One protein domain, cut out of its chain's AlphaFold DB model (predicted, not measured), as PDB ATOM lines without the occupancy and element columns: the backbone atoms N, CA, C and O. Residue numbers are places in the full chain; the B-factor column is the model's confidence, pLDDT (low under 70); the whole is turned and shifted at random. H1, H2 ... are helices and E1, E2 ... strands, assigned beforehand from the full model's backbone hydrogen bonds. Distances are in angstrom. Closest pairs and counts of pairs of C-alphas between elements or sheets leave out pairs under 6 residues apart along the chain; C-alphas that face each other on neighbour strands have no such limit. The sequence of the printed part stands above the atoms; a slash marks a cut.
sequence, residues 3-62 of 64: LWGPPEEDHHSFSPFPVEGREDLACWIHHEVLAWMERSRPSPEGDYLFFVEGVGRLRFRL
ATOM      1  N   LEU A   3     245.451 209.342 169.358       71.25
ATOM      2  CA  LEU A   3     244.786 210.135 168.322       71.25
ATOM      3  C   LEU A   3     244.431 209.273 167.105       71.25
ATOM      4  O   LEU A   3     245.148 208.327 166.764       71.25
ATOM      5  N   TRP A   4     243.324 209.633 166.456       71.31
ATOM      6  CA  TRP A   4     242.932 209.109 165.151       71.31
ATOM      7  C   TRP A   4     243.537 209.981 164.058       71.31
ATOM      8  O   TRP A   4     243.137 211.129 163.888       71.31
ATOM      9  N   GLY A   5     244.493 209.426 163.316       70.88
ATOM     10  CA  GLY A   5     245.278 210.203 162.362       70.88
ATOM     11  C   GLY A   5     246.446 210.955 163.012       70.88
ATOM     12  O   GLY A   5     246.573 210.976 164.241       70.88
ATOM     13  N   PRO A   6     247.357 211.486 162.180       74.75
ATOM     14  CA  PRO A   6     248.581 212.114 162.651       74.75
ATOM     15  C   PRO A   6     248.272 213.328 163.530       74.75
ATOM     16  O   PRO A   6     247.335 214.066 163.227       74.75
ATOM     17  N   PRO A   7     249.043 213.547 164.608       79.31
ATOM     18  CA  PRO A   7     248.893 214.749 165.417       79.31
ATOM     19  C   PRO A   7     249.165 215.992 164.557       79.31
ATOM     20  O   PRO A   7     250.043 215.955 163.706       79.31
ATOM     21  N   GLU A   8     248.419 217.078 164.753       80.69
ATOM     22  CA  GLU A   8     248.627 218.326 163.992       80.69
ATOM     23  C   GLU A   8     249.882 219.090 164.461       80.69
ATOM     24  O   GLU A   8     250.494 219.827 163.691       80.69
ATOM     25  N   GLU A   9     250.294 218.867 165.714       76.56
ATOM     26  CA  GLU A   9     251.468 219.447 166.375       76.56
ATOM     27  C   GLU A   9     252.228 218.351 167.153       76.56
ATOM     28  O   GLU A   9     251.657 217.320 167.497       76.56
ATOM     29  N   ASP A  10     253.523 218.537 167.433       78.75
ATOM     30  CA  ASP A  10     254.337 217.604 168.240       78.75
ATOM     31  C   ASP A  10     254.395 216.144 167.737       78.75
ATOM     32  O   ASP A  10     254.444 215.192 168.520       78.75
ATOM     33  N   HIS A  11     254.468 215.935 166.417       79.75
ATOM     34  CA  HIS A  11     254.586 214.603 165.790       79.75
ATOM     35  C   HIS A  11     255.653 213.685 166.405       79.75
ATOM     36  O   HIS A  11     255.495 212.470 166.421       79.75
ATOM     37  N   HIS A  12     256.746 214.258 166.903       86.75
ATOM     38  CA  HIS A  12     257.871 213.542 167.505       86.75
ATOM     39  C   HIS A  12     257.566 212.957 168.891       86.75
ATOM     40  O   HIS A  12     258.375 212.188 169.401       86.75
ATOM     41  N   SER A  13     256.425 213.294 169.492       88.69
ATOM     42  CA  SER A  13     255.973 212.755 170.780       88.69
ATOM     43  C   SER A  13     255.026 211.558 170.629       88.69
ATOM     44  O   SER A  13     254.559 211.009 171.633       88.69
ATOM     45  N   PHE A  14     254.722 211.154 169.392       89.19
ATOM     46  CA  PHE A  14     253.779 210.089 169.077       89.19
ATOM     47  C   PHE A  14     254.403 209.031 168.168       89.19
ATOM     48  O   PHE A  14     255.096 209.351 167.204       89.19
ATOM     49  N   SER A  15     254.040 207.774 168.410       87.44
ATOM     50  CA  SER A  15     254.351 206.663 167.510       87.44
ATOM     51  C   SER A  15     253.092 206.211 166.767       87.44
ATOM     52  O   SER A  15     252.038 206.074 167.402       87.44
ATOM     53  N   PRO A  16     253.171 205.949 165.450       87.00
ATOM     54  CA  PRO A  16     252.074 205.359 164.700       87.00
ATOM     55  C   PRO A  16     251.964 203.859 164.996       87.00
ATOM     56  O   PRO A  16     252.961 203.141 165.020       87.00
ATOM     57  N   PHE A  17     250.737 203.383 165.175       80.81
ATOM     58  CA  PHE A  17     250.391 201.978 165.347       80.81
ATOM     59  C   PHE A  17     249.359 201.579 164.289       80.81
ATOM     60  O   PHE A  17     248.316 202.238 164.185       80.81
ATOM     61  N   PRO A  18     249.632 200.531 163.493       77.88
ATOM     62  CA  PRO A  18     248.733 200.106 162.430       77.88
ATOM     63  C   PRO A  18     247.420 199.561 162.996       77.88
ATOM     64  O   PRO A  18     247.387 198.955 164.069       77.88
ATOM     65  N   VAL A  19     246.331 199.754 162.249       76.00
ATOM     66  CA  VAL A  19     245.023 199.187 162.584       76.00
ATOM     67  C   VAL A  19     244.818 197.886 161.810       76.00
ATOM     68  O   VAL A  19     244.834 197.863 160.580       76.00
ATOM     69  N   GLU A  20     244.597 196.785 162.528       75.19
ATOM     70  CA  GLU A  20     244.324 195.481 161.914       75.19
ATOM     71  C   GLU A  20     243.101 195.557 160.979       75.19
ATOM     72  O   GLU A  20     242.036 196.054 161.350       75.19
ATOM     73  N   GLY A  21     243.264 195.081 159.742       77.44
ATOM     74  CA  GLY A  21     242.217 195.112 158.716       77.44
ATOM     75  C   GLY A  21     242.015 196.468 158.025       77.44
ATOM     76  O   GLY A  21     241.105 196.584 157.202       77.44
ATOM     77  N   ARG A  22     242.834 197.488 158.328       75.50
ATOM     78  CA  ARG A  22     242.794 198.817 157.696       75.50
ATOM     79  C   ARG A  22     244.202 199.351 157.421       75.50
ATOM     80  O   ARG A  22     244.806 200.000 158.265       75.50
ATOM     81  N   GLU A  23     244.701 199.111 156.211       79.56
ATOM     82  CA  GLU A  23     246.043 199.546 155.777       79.56
ATOM     83  C   GLU A  23     246.177 201.072 155.627       79.56
ATOM     84  O   GLU A  23     247.280 201.610 155.656       79.56
ATOM     85  N   ASP A  24     245.054 201.778 155.483       80.19
ATOM     86  CA  ASP A  24     244.977 203.231 155.313       80.19
ATOM     87  C   ASP A  24     244.933 204.005 156.641       80.19
ATOM     88  O   ASP A  24     244.892 205.236 156.638       80.19
ATOM     89  N   LEU A  25     244.916 203.302 157.778       76.88
ATOM     90  CA  LEU A  25     244.710 203.898 159.091       76.88
ATOM     91  C   LEU A  25     245.820 203.538 160.073       76.88
ATOM     92  O   LEU A  25     246.187 202.377 160.254       76.88
ATOM     93  N   ALA A  26     246.279 204.563 160.787       80.94
ATOM     94  CA  ALA A  26     247.158 204.424 161.933       80.94
ATOM     95  C   ALA A  26     246.609 205.221 163.120       80.94
ATOM     96  O   ALA A  26     246.171 206.369 162.975       80.94
ATOM     97  N   CYS A  27     246.670 204.610 164.297       81.00
ATOM     98  CA  CYS A  27     246.469 205.291 165.569       81.00
ATOM     99  C   CYS A  27     247.801 205.876 166.030       81.00
ATOM    100  O   CYS A  27     248.827 205.208 165.961       81.00
ATOM    101  N   TRP A  28     247.793 207.100 166.542       84.19
ATOM    102  CA  TRP A  28     249.006 207.754 167.027       84.19
ATOM    103  C   TRP A  28     248.990 207.768 168.545       84.19
ATOM    104  O   TRP A  28     248.098 208.351 169.159       84.19
ATOM    105  N   ILE A  29     249.955 207.092 169.166       84.06
ATOM    106  CA  ILE A  29     249.991 206.897 170.616       84.06
ATOM    107  C   ILE A  29     251.148 207.702 171.197       84.06
ATOM    108  O   ILE A  29     252.295 207.538 170.790       84.06
ATOM    109  N   HIS A  30     250.839 208.566 172.165       88.19
ATOM    110  CA  HIS A  30     251.847 209.378 172.843       88.19
ATOM    111  C   HIS A  30     252.870 208.505 173.588       88.19
ATOM    112  O   HIS A  30     252.486 207.554 174.276       88.19
ATOM    113  N   HIS A  31     254.152 208.869 173.536       88.19
ATOM    114  CA  HIS A  31     255.249 208.090 174.125       88.19
ATOM    115  C   HIS A  31     255.079 207.816 175.622       88.19
ATOM    116  O   HIS A  31     255.406 206.733 176.091       88.19
ATOM    117  N   GLU A  32     254.520 208.757 176.383       88.06
ATOM    118  CA  GLU A  32     254.259 208.538 177.814       88.06
ATOM    119  C   GLU A  32     253.269 207.399 178.075       88.06
ATOM    120  O   GLU A  32     253.401 206.690 179.075       88.06
ATOM    121  N   VAL A  33     252.292 207.208 177.180       82.69
ATOM    122  CA  VAL A  33     251.347 206.092 177.275       82.69
ATOM    123  C   VAL A  33     252.087 204.795 177.001       82.69
ATOM    124  O   VAL A  33     252.000 203.889 177.817       82.69
ATOM    125  N   LEU A  34     252.875 204.733 175.926       82.62
ATOM    126  CA  LEU A  34     253.680 203.551 175.598       82.62
ATOM    127  C   LEU A  34     254.620 203.181 176.749       82.62
ATOM    128  O   LEU A  34     254.619 202.046 177.212       82.62
ATOM    129  N   ALA A  35     255.324 204.166 177.303       85.19
ATOM    130  CA  ALA A  35     256.217 203.962 178.433       85.19
ATOM    131  C   ALA A  35     255.465 203.508 179.699       85.19
ATOM    132  O   ALA A  35     256.002 202.753 180.507       85.19
ATOM    133  N   TRP A  36     254.230 203.973 179.920       83.31
ATOM    134  CA  TRP A  36     253.386 203.469 181.006       83.31
ATOM    135  C   TRP A  36     252.963 202.015 180.773       83.31
ATOM    136  O   TRP A  36     252.970 201.232 181.723       83.31
ATOM    137  N   MET A  37     252.645 201.654 179.529       78.25
ATOM    138  CA  MET A  37     252.256 200.296 179.155       78.25
ATOM    139  C   MET A  37     253.407 199.311 179.339       78.25
ATOM    140  O   MET A  37     253.217 198.310 180.013       78.25
ATOM    141  N   GLU A  38     254.618 199.641 178.881       80.38
ATOM    142  CA  GLU A  38     255.815 198.803 179.074       80.38
ATOM    143  C   GLU A  38     256.118 198.513 180.552       80.38
ATOM    144  O   GLU A  38     256.610 197.443 180.908       80.38
ATOM    145  N   ARG A  39     255.839 199.476 181.439       82.06
ATOM    146  CA  ARG A  39     256.047 199.322 182.889       82.06
ATOM    147  C   ARG A  39     254.907 198.584 183.584       82.06
ATOM    148  O   ARG A  39     255.076 198.135 184.720       82.06
ATOM    149  N   SER A  40     253.745 198.508 182.950       75.00
ATOM    150  CA  SER A  40     252.564 197.857 183.497       75.00
ATOM    151  C   SER A  40     252.582 196.385 183.098       75.00
ATOM    152  O   SER A  40     252.952 196.033 181.985       75.00
ATOM    153  N   ARG A  41     252.216 195.480 184.013       65.19
ATOM    154  CA  ARG A  41     252.023 194.080 183.612       65.19
ATOM    155  C   ARG A  41     250.827 194.019 182.658       65.19
ATOM    156  O   ARG A  41     249.807 194.611 183.026       65.19
ATOM    157  N   PRO A  42     250.917 193.285 181.531       68.25
ATOM    158  CA  PRO A  42     249.779 193.092 180.650       68.25
ATOM    159  C   PRO A  42     248.590 192.608 181.460       68.25
ATOM    160  O   PRO A  42     248.729 191.721 182.317       68.25
ATOM    161  N   SER A  43     247.426 193.211 181.237       68.31
ATOM    162  CA  SER A  43     246.232 192.729 181.918       68.31
ATOM    163  C   SER A  43     245.956 191.272 181.491       68.31
ATOM    164  O   SER A  43     246.258 190.905 180.352       68.31
ATOM    165  N   PRO A  44     245.363 190.416 182.348       70.38
ATOM    166  CA  PRO A  44     245.006 189.044 181.969       70.38
ATOM    167  C   PRO A  44     244.095 188.956 180.733       70.38
ATOM    168  O   PRO A  44     244.025 187.916 180.088       70.38
ATOM    169  N   GLU A  45     243.396 190.046 180.410       71.44
ATOM    170  CA  GLU A  45     242.490 190.160 179.266       71.44
ATOM    171  C   GLU A  45     243.164 190.795 178.031       71.44
ATOM    172  O   GLU A  45     242.517 190.940 176.992       71.44
ATOM    173  N   GLY A  46     244.446 191.169 178.131       70.25
ATOM    174  CA  GLY A  46     245.202 191.947 177.147       70.25
ATOM    175  C   GLY A  46     245.210 193.448 177.445       70.25
ATOM    176  O   GLY A  46     244.450 193.934 178.286       70.25
ATOM    177  N   ASP A  47     246.068 194.194 176.755       71.62
ATOM    178  CA  ASP A  47     246.142 195.643 176.919       71.62
ATOM    179  C   ASP A  47     245.272 196.367 175.894       71.62
ATOM    180  O   ASP A  47     245.282 196.071 174.693       71.62
ATOM    181  N   TYR A  48     244.494 197.328 176.394       71.19
ATOM    182  CA  TYR A  48     243.528 198.064 175.595       71.19
ATOM    183  C   TYR A  48     243.741 199.563 175.706       71.19
ATOM    184  O   TYR A  48     243.846 200.110 176.803       71.19
ATOM    185  N   LEU A  49     243.687 200.237 174.561       73.25
ATOM    186  CA  LEU A  49     243.561 201.684 174.511       73.25
ATOM    187  C   LEU A  49     242.112 202.063 174.253       73.25
ATOM    188  O   LEU A  49     241.448 201.524 173.366       73.25
ATOM    189  N   PHE A  50     241.626 203.008 175.049       69.88
ATOM    190  CA  PHE A  50     240.313 203.597 174.863       69.88
ATOM    191  C   PHE A  50     240.473 204.969 174.227       69.88
ATOM    192  O   PHE A  50     241.077 205.864 174.817       69.88
ATOM    193  N   PHE A  51     239.905 205.130 173.038       68.94
ATOM    194  CA  PHE A  51     239.665 206.447 172.467       68.94
ATOM    195  C   PHE A  51     238.235 206.849 172.799       68.94
ATOM    196  O   PHE A  51     237.296 206.083 172.561       68.94
ATOM    197  N   VAL A  52     238.086 208.027 173.388       65.25
ATOM    198  CA  VAL A  52     236.790 208.582 173.762       65.25
ATOM    199  C   VAL A  52     236.634 209.891 173.010       65.25
ATOM    200  O   VAL A  52     237.370 210.837 173.275       65.25
ATOM    201  N   GLU A  53     235.682 209.936 172.085       64.31
ATOM    202  CA  GLU A  53     235.316 211.149 171.355       64.31
ATOM    203  C   GLU A  53     233.816 211.386 171.517       64.31
ATOM    204  O   GLU A  53     232.977 210.582 171.097       64.31
ATOM    205  N   GLY A  54     233.478 212.487 172.194       72.56
ATOM    206  CA  GLY A  54     232.101 212.832 172.525       72.56
ATOM    207  C   GLY A  54     231.383 211.710 173.285       72.56
ATOM    208  O   GLY A  54     231.727 211.395 174.421       72.56
ATOM    209  N   VAL A  55     230.362 211.125 172.651       58.62
ATOM    210  CA  VAL A  55     229.497 210.067 173.216       58.62
ATOM    211  C   VAL A  55     229.974 208.639 172.901       58.62
ATOM    212  O   VAL A  55     229.379 207.679 173.390       58.62
ATOM    213  N   GLY A  56     231.023 208.476 172.088       56.16
ATOM    214  CA  GLY A  56     231.525 207.176 171.643       56.16
ATOM    215  C   GLY A  56     232.796 206.736 172.368       56.16
ATOM    216  O   GLY A  56     233.683 207.544 172.637       56.16
ATOM    217  N   ARG A  57     232.912 205.428 172.642       66.75
ATOM    218  CA  ARG A  57     234.151 204.799 173.122       66.75
ATOM    219  C   ARG A  57     234.586 203.703 172.161       66.75
ATOM    220  O   ARG A  57     233.900 202.692 172.022       66.75
ATOM    221  N   LEU A  58     235.757 203.878 171.564       67.75
ATOM    222  CA  LEU A  58     236.418 202.860 170.758       67.75
ATOM    223  C   LEU A  58     237.470 202.160 171.615       67.75
ATOM    224  O   LEU A  58     238.218 202.809 172.350       67.75
ATOM    225  N   ARG A  59     237.487 200.827 171.558       71.88
ATOM    226  CA  ARG A  59     238.442 199.984 172.278       71.88
ATOM    227  C   ARG A  59     239.365 199.321 171.268       71.88
ATOM    228  O   ARG A  59     238.905 198.486 170.495       71.88
ATOM    229  N   PHE A  60     240.649 199.643 171.329       69.38
ATOM    230  CA  PHE A  60     241.687 198.993 170.534       69.38
ATOM    231  C   PHE A  60     242.383 197.972 171.405       69.38
ATOM    232  O   PHE A  60     242.838 198.311 172.495       69.38
ATOM    233  N   ARG A  61     242.442 196.730 170.935       69.88
ATOM    234  CA  ARG A  61     243.345 195.730 171.496       69.88
ATOM    235  C   ARG A  61     244.701 195.949 170.849       69.88
ATOM    236  O   ARG A  61     244.766 195.996 169.623       69.88
ATOM    237  N   LEU A  62     245.748 196.083 171.648       65.88
ATOM    238  CA  LEU A  62     247.094 196.055 171.097       65.88
ATOM    239  C   LEU A  62     247.473 194.602 170.821       65.88
ATOM    240  O   LEU A  62     247.272 193.720 171.658       65.88
TER     241      LEU A  62
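AT A GLANCE: This is residues 3 to 62 of the 64 residues of an uncharacterized protein of Thermanaerovibrio velox DSM 12556 (UniProt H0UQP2). Two separate strand hairpins, E1-E2 and E3-E4, make an open frame, bridged by helix H1 and the loop after it, where residues 38 to 44 stick out. The printed part has 60 residues, with one named helix and four named strands in the order E1, E2, H1, E3, E4 along the chain; the class is mixed, helices and strands, and each two-stranded sheet is antiparallel. The whole is only just compact, close to loose, with radius of gyration of the C-alphas 12.2 A and spans of 33 by 25 by 25 A.

IN THESE COORDINATES: E1, residues 14 to 19, begins at C-alpha 14 (253.779, 210.089, 169.077) and is 15.4 A long. E2, residues 22 to 30, measures 20.6 A and bends by 58 degrees at residue 25. H1, residues 31 to 39, measures 12.4 A. E3, residues 48 to 53, measures 16.0 A; E4, residues 56 to 61, measures 16.5 A and ends at C-alpha 61 (243.345, 195.730, 171.496).

HOW THE PARTS SIT: Residues 3 to 4 pair antiparallel with residues 27 to 28 of E2. In hairpin E1-E2, N 17 and O 27 are 2.8 A apart. The closest C-alphas of E1 and H1, Phe 14 and His 31, are 5.6 A apart. In H1 every O i to N i+4 pair is within hydrogen-bond range. In hairpin E3-E4, N 49 and O 60 are 2.9 A apart. Both E1 and E2 are apart from E3 and E4.

THE WHOLE: The farthest C-alphas, Glu 9 and Pro 44, are 34.8 A apart. The printed part has no cut and no long link. pLDDT is under 70 at residues 41 to 43, 50 to 53, 55 to 58 and 60 to 62.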